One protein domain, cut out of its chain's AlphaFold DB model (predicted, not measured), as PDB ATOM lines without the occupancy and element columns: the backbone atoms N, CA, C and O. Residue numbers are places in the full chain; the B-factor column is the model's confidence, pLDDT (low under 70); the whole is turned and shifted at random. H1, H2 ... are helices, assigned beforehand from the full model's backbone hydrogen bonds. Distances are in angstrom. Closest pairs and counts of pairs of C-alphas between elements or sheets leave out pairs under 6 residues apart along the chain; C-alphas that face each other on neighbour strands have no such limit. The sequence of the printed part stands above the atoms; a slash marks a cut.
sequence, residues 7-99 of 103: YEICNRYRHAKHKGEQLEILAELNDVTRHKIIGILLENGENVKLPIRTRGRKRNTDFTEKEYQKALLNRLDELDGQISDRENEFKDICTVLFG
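What this domain is: This is residues 7 to 99 of the 103 residues of an uncharacterized protein of Clostridiales bacterium 41_12_two_minus (UniProt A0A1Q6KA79). A small head of three short helices, H1, H2 and H3, stands at one end of a single long helix, H4, whose residues 76 to 98 stick out from the head as a long straight arm. In the head H1 and H2 form a helical hairpin, H3 crosses both, and the long link of residues 44 to 64 loops out and folds back before H4. The printed part has 93 residues, with four named helices in the order H1, H2, H3, H4 and no named strand, and the class is all helix. The whole is only just extended, close to loose, with a radius of gyration of the C-alphas of 18.6 A; the C-alphas span 63 by 27 by 21 A, and the arm makes the length.

Where its parts are: H1 holds residues 7 to 15 and begins at C-alpha 7, (23.774, 10.870, 84.886); it is 12.5 A from first to last C-alpha. H2 holds residues 19 to 30, 16.3 A. H3 holds residues 34 to 43, 14.4 A, beginning at C-alpha 34, (25.122, 5.577, 100.405). H4, residues 65 to 98, is 48.8 A long and ends at C-alpha 98, (36.266, 9.900, 144.331).

How they stand to each other: H1 and H2 touch, the C-alphas of Tyr 13 and Gln 22 being their closest at 6.4 A. This hairpin has a shallow tilt of 28 degrees, opposite ways. H3 touches H1, with the closest C-alphas, those of Cys 10 and Leu 41, 5.9 A apart, and the two are about perpendicular at 82 degrees. H2 touches H3 with residues 23 to 27 alone; the closest C-alphas, of Ala 27 and Arg 34, are 5.0 A apart, and the lines are about perpendicular at 76 degrees. H3 and H4 are close but not clearly touching, at a steep tilt of 41 degrees, opposite ways; their closest C-alphas, of Leu 42 and Glu 65, are 5.5 A apart. H4 is apart from H1 and from H2. Residues 48 to 49 pair with residues 62 to 63, antiparallel. In H1, H3 and H4 every O i to N i+4 pair is within hydrogen-bond range; in H2, 7 of 8 are.

The domain as a whole: The C-alphas farthest apart, those of Glu 8 and Gly 99, are 62.6 A apart. Residues 76 to 99, of which 76 to 98 belong to H4, stand free; the body without them has 69 residues and spans 32 by 21 by 19 A. The printed part has no cut. The links H1 to H2 and H2 to H3 are tight, and the link H3 to H4, 21 residues, is long. The mean pLDDT of the printed part is 85.9, and residues 51 to 61 are under 70.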
ATOM      1  N   TYR A   7      25.037  10.633  85.583       92.81
ATOM      2  CA  TYR A   7      23.774  10.870  84.886       92.81
ATOM      3  C   TYR A   7      22.784   9.708  85.050       92.81
ATOM      4  O   TYR A   7      21.601   9.928  85.303       92.81
ATOM      5  N   GLU A   8      23.261   8.468  84.934       94.19
ATOM      6  CA  GLU A   8      22.427   7.273  85.060       94.19
ATOM      7  C   GLU A   8      22.026   7.033  86.524       94.19
ATOM      8  O   GLU A   8      20.878   6.670  86.793       94.19
ATOM      9  N   ILE A   9      22.913   7.338  87.480       94.88
ATOM     10  CA  ILE A   9      22.592   7.357  88.918       94.88
ATOM     11  C   ILE A   9      21.443   8.341  89.185       94.88
ATOM     12  O   ILE A   9      20.430   7.962  89.784       94.88
ATOM     13  N   CYS A  10      21.555   9.575  88.686       95.12
ATOM     14  CA  CYS A  10      20.524  10.604  88.825       95.12
ATOM     15  C   CYS A  10      19.217  10.184  88.152       95.12
ATOM     16  O   CYS A  10      18.146  10.296  88.746       95.12
ATOM     17  N   ASN A  11      19.287   9.648  86.934       95.19
ATOM     18  CA  ASN A  11      18.117   9.217  86.180       95.19
ATOM     19  C   ASN A  11      17.350   8.096  86.899       95.19
ATOM     20  O   ASN A  11      16.129   8.184  87.061       95.19
ATOM     21  N   ARG A  12      18.053   7.071  87.391       94.94
ATOM     22  CA  ARG A  12      17.445   5.974  88.160       94.94
ATOM     23  C   ARG A  12      16.863   6.456  89.475       94.94
ATOM     24  O   ARG A  12      15.745   6.078  89.819       94.94
ATOM     25  N   TYR A  13      17.585   7.318  90.188       94.31
ATOM     26  CA  TYR A  13      17.077   7.912  91.415       94.31
ATOM     27  C   TYR A  13      15.806   8.721  91.155       94.31
ATOM     28  O   TYR A  13      14.809   8.522  91.852       94.31
ATOM     29  N   ARG A  14      15.791   9.586  90.133       93.00
ATOM     30  CA  ARG A  14      14.664  10.467  89.784       93.00
ATOM     31  C   ARG A  14      13.363   9.700  89.554       93.00
ATOM     32  O   ARG A  14      12.329  10.113  90.078       93.00
ATOM     33  N   HIS A  15      13.433   8.560  88.873       92.75
ATOM     34  CA  HIS A  15      12.266   7.748  88.515       92.75
ATOM     35  C   HIS A  15      11.905   6.664  89.543       92.75
ATOM     36  O   HIS A  15      10.898   5.973  89.382       92.75
ATOM     37  N   ALA A  16      12.682   6.507  90.616       92.44
ATOM     38  CA  ALA A  16      12.398   5.501  91.627       92.44
ATOM     39  C   ALA A  16      11.188   5.870  92.498       92.44
ATOM     40  O   ALA A  16      11.110   6.954  93.081       92.44
ATOM     41  N   LYS A  17      10.278   4.905  92.662       89.06
ATOM     42  CA  LYS A  17       9.104   5.015  93.540       89.06
ATOM     43  C   LYS A  17       9.487   5.076  95.024       89.06
ATOM     44  O   LYS A  17       8.876   5.811  95.795       89.06
ATOM     45  N   HIS A  18      10.514   4.324  95.415       89.25
ATOM     46  CA  HIS A  18      10.989   4.212  96.795       89.25
ATOM     47  C   HIS A  18      12.380   4.840  96.929       89.25
ATOM     48  O   HIS A  18      13.384   4.145  97.028       89.25
ATOM     49  N   LYS A  19      12.442   6.178  96.948       87.94
ATOM     50  CA  LYS A  19      13.696   6.962  96.966       87.94
ATOM     51  C   LYS A  19      14.700   6.529  98.040       87.94
ATOM     52  O   LYS A  19      15.893   6.499  97.784       87.94
ATOM     53  N   GLY A  20      14.217   6.189  99.239       86.25
ATOM     54  CA  GLY A  20      15.079   5.753 100.343       86.25
ATOM     55  C   GLY A  20      15.769   4.415 100.070       86.25
ATOM     56  O   GLY A  20      16.977   4.324 100.234       86.25
ATOM     57  N   GLU A  21      15.011   3.416  99.613       90.62
ATOM     58  CA  GLU A  21      15.539   2.098  99.222       90.62
ATOM     59  C   GLU A  21      16.429   2.210  97.983       90.62
ATOM     60  O   GLU A  21      17.476   1.579  97.908       90.62
ATOM     61  N   GLN A  22      16.064   3.088  97.045       94.06
ATOM     62  CA  GLN A  22      16.852   3.338  95.846       94.06
ATOM     63  C   GLN A  22      18.269   3.827  96.163       94.06
ATOM     64  O   GLN A  22      19.191   3.491  95.428       94.06
ATOM     65  N   LEU A  23      18.460   4.606  97.232       92.44
ATOM     66  CA  LEU A  23      19.800   5.026  97.653       92.44
ATOM     67  C   LEU A  23      20.667   3.835  98.075       92.44
ATOM     68  O   LEU A  23      21.848   3.825  97.747       92.44
ATOM     69  N   GLU A  24      20.089   2.852  98.771       92.25
ATOM     70  CA  GLU A  24      20.808   1.634  99.176       92.25
ATOM     71  C   GLU A  24      21.122   0.768  97.950       92.25
ATOM     72  O   GLU A  24      22.266   0.380  97.742       92.25
ATOM     73  N   ILE A  25      20.145   0.577  97.057       93.94
ATOM     74  CA  ILE A  25      20.338  -0.183  95.812       93.94
ATOM     75  C   ILE A  25      21.429   0.454  94.940       93.94
ATOM     76  O   ILE A  25      22.285  -0.240  94.402       93.94
ATOM     77  N   LEU A  26      21.419   1.781  94.775       94.31
ATOM     78  CA  LEU A  26      22.442   2.480  93.994       94.31
ATOM     79  C   LEU A  26      23.826   2.383  94.640       94.31
ATOM     80  O   LEU A  26      24.809   2.317  93.909       94.31
ATOM     81  N   ALA A  27      23.905   2.371  95.970       93.69
ATOM     82  CA  ALA A  27      25.156   2.195  96.697       93.69
ATOM     83  C   ALA A  27      25.739   0.795  96.453       93.69
ATOM     84  O   ALA A  27      26.887   0.675  96.030       93.69
ATOM     85  N   GLU A  28      24.915  -0.245  96.605       94.62
ATOM     86  CA  GLU A  28      25.295  -1.642  96.355       94.62
ATOM     87  C   GLU A  28      25.707  -1.884  94.896       94.62
ATOM     88  O   GLU A  28      26.728  -2.516  94.635       94.62
ATOM     89  N   LEU A  29      24.952  -1.349  93.928       93.81
ATOM     90  CA  LEU A  29      25.241  -1.526  92.499       93.81
ATOM     91  C   LEU A  29      26.535  -0.842  92.043       93.81
ATOM     92  O   LEU A  29      27.097  -1.246  91.025       93.81
ATOM     93  N   ASN A  30      26.966   0.203  92.748       91.94
ATOM     94  CA  ASN A  30      28.159   0.976  92.408       91.94
ATOM     95  C   ASN A  30      29.351   0.682  93.328       91.94
ATOM     96  O   ASN A  30      30.387   1.310  93.155       91.94
ATOM     97  N   ASP A  31      29.216  -0.246  94.281       93.81
ATOM     98  CA  ASP A  31      30.240  -0.562  95.291       93.81
ATOM     99  C   ASP A  31      30.758   0.689  96.031       93.81
ATOM    100  O   ASP A  31      31.948   0.878  96.285       93.81
ATOM    101  N   VAL A  32      29.838   1.599  96.361       92.69
ATOM    102  CA  VAL A  32      30.130   2.833  97.101       92.69
ATOM    103  C   VAL A  32      29.197   2.981  98.288       92.69
ATOM    104  O   VAL A  32      28.135   2.374  98.368       92.69
ATOM    105  N   THR A  33      29.562   3.846  99.230       91.00
ATOM    106  CA  THR A  33      28.669   4.146 100.352       91.00
ATOM    107  C   THR A  33      27.450   4.946  99.898       91.00
ATOM    108  O   THR A  33      27.524   5.796  99.005       91.00
ATOM    109  N   ARG A  34      26.332   4.773 100.606       90.25
ATOM    110  CA  ARG A  34      25.122   5.577 100.405       90.25
ATOM    111  C   ARG A  34      25.377   7.089 100.438       90.25
ATOM    112  O   ARG A  34      24.786   7.819  99.651       90.25
ATOM    113  N   HIS A  35      26.278   7.568 101.297       88.00
ATOM    114  CA  HIS A  35      26.637   8.991 101.361       88.00
ATOM    115  C   HIS A  35      27.291   9.494 100.069       88.00
ATOM    116  O   HIS A  35      27.052  10.635  99.680       88.00
ATOM    117  N   LYS A  36      28.064   8.649  99.375       91.12
ATOM    118  CA  LYS A  36      28.673   9.003  98.088       91.12
ATOM    119  C   LYS A  36      27.615   9.158  96.993       91.12
ATOM    120  O   LYS A  36      27.675  10.131  96.251       91.12
ATOM    121  N   ILE A  37      26.609   8.277  96.959       93.88
ATOM    122  CA  ILE A  37      25.445   8.421  96.066       93.88
ATOM    123  C   ILE A  37      24.688   9.718  96.359       93.88
ATOM    124  O   ILE A  37      24.356  10.455  95.437       93.88
ATOM    125  N   ILE A  38      24.437  10.025  97.636       90.88
ATOM    126  CA  ILE A  38      23.780  11.278  98.031       90.88
ATOM    127  C   ILE A  38      24.585  12.495  97.549       90.88
ATOM    128  O   ILE A  38      23.987  13.421  97.014       90.88
ATOM    129  N   GLY A  39      25.913  12.481  97.701       90.56
ATOM    130  CA  GLY A  39      26.791  13.547  97.206       90.56
ATOM    131  C   GLY A  39      26.635  13.780  95.704       90.56
ATOM    132  O   GLY A  39      26.325  14.894  95.302       90.56
ATOM    133  N   ILE A  40      26.719  12.713  94.902       93.00
ATOM    134  CA  ILE A  40      26.534  12.775  93.440       93.00
ATOM    135  C   ILE A  40      25.176  13.391  93.080       93.00
ATOM    136  O   ILE A  40      25.092  14.263  92.219       93.00
ATOM    137  N   LEU A  41      24.105  12.951  93.745       93.12
ATOM    138  CA  LEU A  41      22.756  13.460  93.497       93.12
ATOM    139  C   LEU A  41      22.656  14.962  93.798       93.12
ATOM    140  O   LEU A  41      22.132  15.710  92.977       93.12
ATOM    141  N   LEU A  42      23.183  15.411  94.940       90.19
ATOM    142  CA  LEU A  42      23.158  16.824  95.325       90.19
ATOM    143  C   LEU A  42      24.003  17.697  94.386       90.19
ATOM    144  O   LEU A  42      23.526  18.745  93.958       90.19
ATOM    145  N   GLU A  43      25.208  17.248  94.023       91.00
ATOM    146  CA  GLU A  43      26.099  17.931  93.067       91.00
ATOM    147  C   GLU A  43      25.439  18.094  91.686       91.00
ATOM    148  O   GLU A  43      25.639  19.100  91.006       91.00
ATOM    149  N   ASN A  44      24.580  17.142  91.304       91.06
ATOM    150  CA  ASN A  44      23.792  17.171  90.072       91.06
ATOM    151  C   ASN A  44      22.405  17.838  90.237       91.06
ATOM    152  O   ASN A  44      21.583  17.797  89.319       91.06
ATOM    153  N   GLY A  45      22.131  18.474  91.383       88.00
ATOM    154  CA  GLY A  45      20.913  19.253  91.631       88.00
ATOM    155  C   GLY A  45      19.653  18.431  91.926       88.00
ATOM    156  O   GLY A  45      18.545  18.973  91.893       88.00
ATOM    157  N   GLU A  46      19.787  17.137  92.216       90.19
ATOM    158  CA  GLU A  46      18.674  16.291  92.643       90.19
ATOM    159  C   GLU A  46      18.318  16.545  94.112       90.19
ATOM    160  O   GLU A  46      19.184  16.670  94.977       90.19
ATOM    161  N   ASN A  47      17.021  16.540  94.422       86.62
ATOM    162  CA  ASN A  47      16.563  16.606  95.808       86.62
ATOM    163  C   ASN A  47      16.612  15.211  96.436       86.62
ATOM    164  O   ASN A  47      16.025  14.255  95.918       86.62
ATOM    165  N   VAL A  48      17.279  15.085  97.583       86.06
ATOM    166  CA  VAL A  48      17.568  13.781  98.187       86.06
ATOM    167  C   VAL A  48      16.843  13.597  99.508       86.06
ATOM    168  O   VAL A  48      16.810  14.481 100.361       86.06
ATOM    169  N   LYS A  49      16.283  12.407  99.722       79.81
ATOM    170  CA  LYS A  49      15.667  12.068 101.002       79.81
ATOM    171  C   LYS A  49      16.734  11.885 102.084       79.81
ATOM    172  O   LYS A  49      17.535  10.950 102.027       79.81
ATOM    173  N   LEU A  50      16.700  12.739 103.106       71.19
ATOM    174  CA  LEU A  50      17.637  12.677 104.228       71.19
ATOM    175  C   LEU A  50      17.488  11.375 105.041       71.19
ATOM    176  O   LEU A  50      16.372  11.027 105.435       71.19
ATOM    177  N   PRO A  51      18.599  10.699 105.393       64.69
ATOM    178  CA  PRO A  51      18.598   9.643 106.408       64.69
ATOM    179  C   PRO A  51      18.556  10.171 107.854       64.69
ATOM    180  O   PRO A  51      18.504   9.379 108.794       64.69
ATOM    181  N   ILE A  52      18.594  11.491 108.066       65.56
ATOM    182  CA  ILE A  52      18.708  12.081 109.404       65.56
ATOM    183  C   ILE A  52      17.357  12.042 110.123       65.56
ATOM    184  O   ILE A  52      16.339  12.517 109.612       65.56
ATOM    185  N   ARG A  53      17.353  11.527 111.358       61.09
ATOM    186  CA  ARG A  53      16.209  11.632 112.272       61.09
ATOM    187  C   ARG A  53      16.039  13.087 112.706       61.09
ATOM    188  O   ARG A  53      16.580  13.504 113.721       61.09
ATOM    189  N   THR A  54      15.279  13.866 111.949       57.12
ATOM    190  CA  THR A  54      14.818  15.180 112.408       57.12
ATOM    191  C   THR A  54      13.693  14.983 113.428       57.12
ATOM    192  O   THR A  54      12.732  14.247 113.173       57.12
ATOM    193  N   ARG A  55      13.802  15.602 114.613       52.31
ATOM    194  CA  ARG A  55      12.740  15.543 115.635       52.31
ATOM    195  C   ARG A  55      11.397  15.953 115.018       52.31
ATOM    196  O   ARG A  55      11.266  17.018 114.423       52.31
ATOM    197  N   GLY A  56      10.389  15.092 115.156       54.03
ATOM    198  CA  GLY A  56       8.986  15.431 114.893       54.03
ATOM    199  C   GLY A  56       8.549  15.582 113.429       54.03
ATOM    200  O   GLY A  56       7.364  15.811 113.194       54.03
ATOM    201  N   ARG A  57       9.419  15.420 112.422       48.34
ATOM    202  CA  ARG A  57       8.999  15.431 111.007       48.34
ATOM    203  C   ARG A  57       9.334  14.113 110.317       48.34
ATOM    204  O   ARG A  57      10.239  14.028 109.500       48.34
ATOM    205  N   LYS A  58       8.498  13.097 110.554       48.41
ATOM    206  CA  LYS A  58       8.257  12.063 109.535       48.41
ATOM    207  C   LYS A  58       7.525  12.728 108.373       48.41
ATOM    208  O   LYS A  58       6.301  12.693 108.301       48.41
ATOM    209  N   ARG A  59       8.255  13.377 107.477       48.41
ATOM    210  CA  ARG A  59       7.729  13.694 106.157       48.41
ATOM    211  C   ARG A  59       8.732  13.200 105.138       48.41
ATOM    212  O   ARG A  59       9.934  13.353 105.311       48.41
ATOM    213  N   ASN A  60       8.210  12.538 104.117       53.75
ATOM    214  CA  ASN A  60       8.920  12.231 102.887       53.75
ATOM    215  C   ASN A  60       9.233  13.560 102.182       53.75
ATOM    216  O   ASN A  60       8.587  13.897 101.199       53.75
ATOM    217  N   THR A  61      10.109  14.372 102.762       61.69
ATOM    218  CA  THR A  61      10.597  15.605 102.157       61.69
ATOM    219  C   THR A  61      11.941  15.286 101.550       61.69
ATOM    220  O   THR A  61      12.851  14.843 102.253       61.69
ATOM    221  N   ASP A  62      12.029  15.449 100.240       70.69
ATOM    222  CA  ASP A  62      13.308  15.497  99.557       70.69
ATOM    223  C   ASP A  62      13.957  16.842  99.901       70.69
ATOM    224  O   ASP A  62      13.270  17.861  99.991       70.69
ATOM    225  N   PHE A  63      15.256  16.828 100.168       71.31
ATOM    226  CA  PHE A  63      16.017  17.991 100.604       71.31
ATOM    227  C   PHE A  63      16.889  18.477  99.455       71.31
ATOM    228  O   PHE A  63      17.560  17.677  98.801       71.31
ATOM    229  N   THR A  64      16.907  19.790  99.251       81.31
ATOM    230  CA  THR A  64      17.946  20.443  98.446       81.31
ATOM    231  C   THR A  64      19.302  20.330  99.150       81.31
ATOM    232  O   THR A  64      19.364  20.092 100.360       81.31
ATOM    233  N   GLU A  65      20.401  20.583  98.439       80.88
ATOM    234  CA  GLU A  65      21.752  20.597  99.022       80.88
ATOM    235  C   GLU A  65      21.855  21.513 100.255       80.88
ATOM    236  O   GLU A  65      22.355  21.108 101.304       80.88
ATOM    237  N   LYS A  66      21.304  22.730 100.173       82.75
ATOM    238  CA  LYS A  66      21.330  23.693 101.287       82.75
ATOM    239  C   LYS A  66      20.573  23.184 102.508       82.75
ATOM    240  O   LYS A  66      21.018  23.357 103.642       82.75
ATOM    241  N   GLU A  67      19.412  22.572 102.297       82.69
ATOM    242  CA  GLU A  67      18.627  22.026 103.403       82.69
ATOM    243  C   GLU A  67      19.274  20.759 103.976       82.69
ATOM    244  O   GLU A  67      19.205  20.544 105.188       82.69
ATOM    245  N   TYR A  68      19.948  19.968 103.136       82.38
ATOM    246  CA  TYR A  68      20.746  18.813 103.539       82.38
ATOM    247  C   TYR A  68      21.900  19.236 104.457       82.38
ATOM    248  O   TYR A  68      22.024  18.719 105.569       82.38
ATOM    249  N   GLN A  69      22.685  20.239 104.047       83.94
ATOM    250  CA  GLN A  69      23.764  20.814 104.859       83.94
ATOM    251  C   GLN A  69      23.237  21.356 106.192       83.94
ATOM    252  O   GLN A  69      23.759  21.020 107.253       83.94
ATOM    253  N   LYS A  70      22.147  22.134 106.163       86.38
ATOM    254  CA  LYS A  70      21.526  22.670 107.384       86.38
ATOM    255  C   LYS A  70      21.072  21.564 108.337       86.38
ATOM    256  O   LYS A  70      21.233  21.690 109.547       86.38
ATOM    257  N   ALA A  71      20.485  20.490 107.815       82.75
ATOM    258  CA  ALA A  71      20.040  19.375 108.639       82.75
ATOM    259  C   ALA A  71      21.209  18.613 109.281       82.75
ATOM    260  O   ALA A  71      21.068  18.163 110.418       82.75
ATOM    261  N   LEU A  72      22.346  18.494 108.587       83.69
ATOM    262  CA  LEU A  72      23.570  17.926 109.155       83.69
ATOM    263  C   LEU A  72      24.123  18.789 110.288       83.69
ATOM    264  O   LEU A  72      24.376  18.255 111.363       83.69
ATOM    265  N   LEU A  73      24.241  20.104 110.080       87.31
ATOM    266  CA  LEU A  73      24.717  21.032 111.111       87.31
ATOM    267  C   LEU A  73      23.843  20.971 112.368       87.31
ATOM    268  O   LEU A  73      24.349  20.730 113.454       87.31
ATOM    269  N   ASN A  74      22.517  21.028 112.212       86.50
ATOM    270  CA  ASN A  74      21.603  20.906 113.351       86.50
ATOM    271  C   ASN A  74      21.758  19.571 114.107       86.50
ATOM    272  O   ASN A  74      21.491  19.498 115.305       86.50
ATOM    273  N   ARG A  75      22.108  18.482 113.406       86.12
ATOM    274  CA  ARG A  75      22.325  17.178 114.042       86.12
ATOM    275  C   ARG A  75      23.659  17.128 114.783       86.12
ATOM    276  O   ARG A  75      23.716  16.446 115.803       86.12
ATOM    277  N   LEU A  76      24.686  17.817 114.286       89.69
ATOM    278  CA  LEU A  76      25.947  18.002 115.005       89.69
ATOM    279  C   LEU A  76      25.700  18.764 116.308       89.69
ATOM    280  O   LEU A  76      26.021  18.228 117.359       89.69
ATOM    281  N   ASP A  77      24.983  19.890 116.257       91.19
ATOM    282  CA  ASP A  77      24.640  20.666 117.459       91.19
ATOM    283  C   ASP A  77      23.879  19.821 118.500       91.19
ATOM    284  O   ASP A  77      24.127  19.902 119.704       91.19
ATOM    285  N   GLU A  78      22.943  18.972 118.052       89.44
ATOM    286  CA  GLU A  78      22.220  18.066 118.954       89.44
ATOM    287  C   GLU A  78      23.139  17.001 119.570       89.44
ATOM    288  O   GLU A  78      22.973  16.659 120.742       89.44
ATOM    289  N   LEU A  79      24.067  16.442 118.791       90.75
ATOM    290  CA  LEU A  79      25.024  15.453 119.285       90.75
ATOM    291  C   LEU A  79      26.008  16.073 120.277       90.75
ATOM    292  O   LEU A  79      26.252  15.462 121.312       90.75
ATOM    293  N   ASP A  80      26.491  17.283 120.014       95.06
ATOM    294  CA  ASP A  80      27.378  18.013 120.923       95.06
ATOM    295  C   ASP A  80      26.685  18.297 122.261       95.06
ATOM    296  O   ASP A  80      27.270  18.088 123.325       95.06
ATOM    297  N   GLY A  81      25.399  18.668 122.233       95.25
ATOM    298  CA  GLY A  81      24.589  18.781 123.448       95.25
ATOM    299  C   GLY A  81      24.480  17.455 124.212       95.25
ATOM    300  O   GLY A  81      24.688  17.418 125.421       95.25
ATOM    301  N   GLN A  82      24.221  16.347 123.508       94.94
ATOM    302  CA  GLN A  82      24.149  15.016 124.127       94.94
ATOM    303  C   GLN A  82      25.488  14.573 124.731       94.94
ATOM    304  O   GLN A  82      25.485  13.937 125.782       94.94
ATOM    305  N   ILE A  83      26.611  14.882 124.080       96.75
ATOM    306  CA  ILE A  83      27.955  14.594 124.595       96.75
ATOM    307  C   ILE A  83      28.202  15.405 125.866       96.75
ATOM    308  O   ILE A  83      28.541  14.817 126.888       96.75
ATOM    309  N   SER A  84      27.933  16.711 125.834       96.69
ATOM    310  CA  SER A  84      28.093  17.598 126.991       96.69
ATOM    311  C   SER A  84      27.272  17.133 128.200       96.69
ATOM    312  O   SER A  84      27.786  17.052 129.316       96.69
ATOM    313  N   ASP A  85      26.018  16.725 127.989       96.75
ATOM    314  CA  ASP A  85      25.180  16.165 129.055       96.75
ATOM    315  C   ASP A  85      25.814  14.908 129.683       96.75
ATOM    316  O   ASP A  85      25.812  14.751 130.906       96.75
ATOM    317  N   ARG A  86      26.384  14.014 128.861       96.81
ATOM    318  CA  ARG A  86      27.046  12.783 129.332       96.81
ATOM    319  C   ARG A  86      28.366  13.060 130.038       96.81
ATOM    320  O   ARG A  86      28.685  12.377 131.008       96.81
ATOM    321  N   GLU A  87      29.125  14.044 129.572       96.31
ATOM    322  CA  GLU A  87      30.357  14.486 130.222       96.31
ATOM    323  C   GLU A  87      30.069  15.062 131.610       96.31
ATOM    324  O   GLU A  87      30.769  14.729 132.567       96.31
ATOM    325  N   ASN A  88      29.005  15.858 131.751       94.38
ATOM    326  CA  ASN A  88      28.573  16.373 133.051       94.38
ATOM    327  C   ASN A  88      28.119  15.245 133.989       94.38
ATOM    328  O   ASN A  88      28.569  15.192 135.130       94.38
ATOM    329  N   GLU A  89      27.314  14.294 133.498       94.88
ATOM    330  CA  GLU A  89      26.908  13.109 134.271       94.88
ATOM    331  C   GLU A  89      28.130  12.307 134.757       94.88
ATOM    332  O   GLU A  89      28.197  11.892 135.915       94.88
ATOM    333  N   PHE A  90      29.139  12.132 133.900       93.19
ATOM    334  CA  PHE A  90      30.386  11.471 134.273       93.19
ATOM    335  C   PHE A  90      31.159  12.249 135.348       93.19
ATOM    336  O   PHE A  90      31.600  11.654 136.335       93.19
ATOM    337  N   LYS A  91      31.295  13.573 135.199       92.06
ATOM    338  CA  LYS A  91      31.952  14.436 136.196       92.06
ATOM    339  C   LYS A  91      31.255  14.363 137.558       92.06
ATOM    340  O   LYS A  91      31.940  14.277 138.584       92.06
ATOM    341  N   ASP A  92      29.925  14.334 137.577       92.62
ATOM    342  CA  ASP A  92      29.135  14.188 138.801       92.62
ATOM    343  C   ASP A  92      29.388  12.831 139.469       92.62
ATOM    344  O   ASP A  92      29.689  12.776 140.665       92.62
ATOM    345  N   ILE A  93      29.361  11.734 138.700       92.12
ATOM    346  CA  ILE A  93      29.667  10.384 139.202       92.12
ATOM    347  C   ILE A  93      31.079  10.334 139.793       92.12
ATOM    348  O   ILE A  93      31.270   9.831 140.902       92.12
ATOM    349  N   CYS A  94      32.072  10.880 139.091       90.62
ATOM    350  CA  CYS A  94      33.444  10.934 139.584       90.62
ATOM    351  C   CYS A  94      33.564  11.739 140.881       90.62
ATOM    352  O   CYS A  94      34.269  11.319 141.798       90.62
ATOM    353  N   THR A  95      32.849  12.859 140.983       90.88
ATOM    354  CA  THR A  95      32.836  13.686 142.195       90.88
ATOM    355  C   THR A  95      32.245  12.917 143.376       90.88
ATOM    356  O   THR A  95      32.825  12.923 144.461       90.88
ATOM    357  N   VAL A  96      31.134  12.203 143.170       92.19
ATOM    358  CA  VAL A  96      30.487  11.388 144.213       92.19
ATOM    359  C   VAL A  96      31.376  10.224 144.656       92.19
ATOM    360  O   VAL A  96      31.474   9.955 145.852       92.19
ATOM    361  N   LEU A  97      32.017   9.524 143.716       90.75
ATOM    362  CA  LEU A  97      32.786   8.313 144.017       90.75
ATOM    363  C   LEU A  97      34.195   8.594 144.547       90.75
ATOM    364  O   LEU A  97      34.693   7.828 145.369       90.75
ATOM    365  N   PHE A  98      34.842   9.660 144.076       90.12
ATOM    366  CA  PHE A  98      36.266   9.900 144.331       90.12
ATOM    367  C   PHE A  98      36.547  11.214 145.067       90.12
ATOM    368  O   PHE A  98      37.689  11.461 145.446       90.12
ATOM    369  N   GLY A  99      35.539  12.065 145.290       77.94
ATOM    370  CA  GLY A  99      35.704  13.354 145.972       77.94
ATOM    371  C   GLY A  99      36.533  14.386 145.194       77.94
ATOM    372  O   GLY A  99      36.771  15.481 145.696       77.94
TER     373      GLY A  99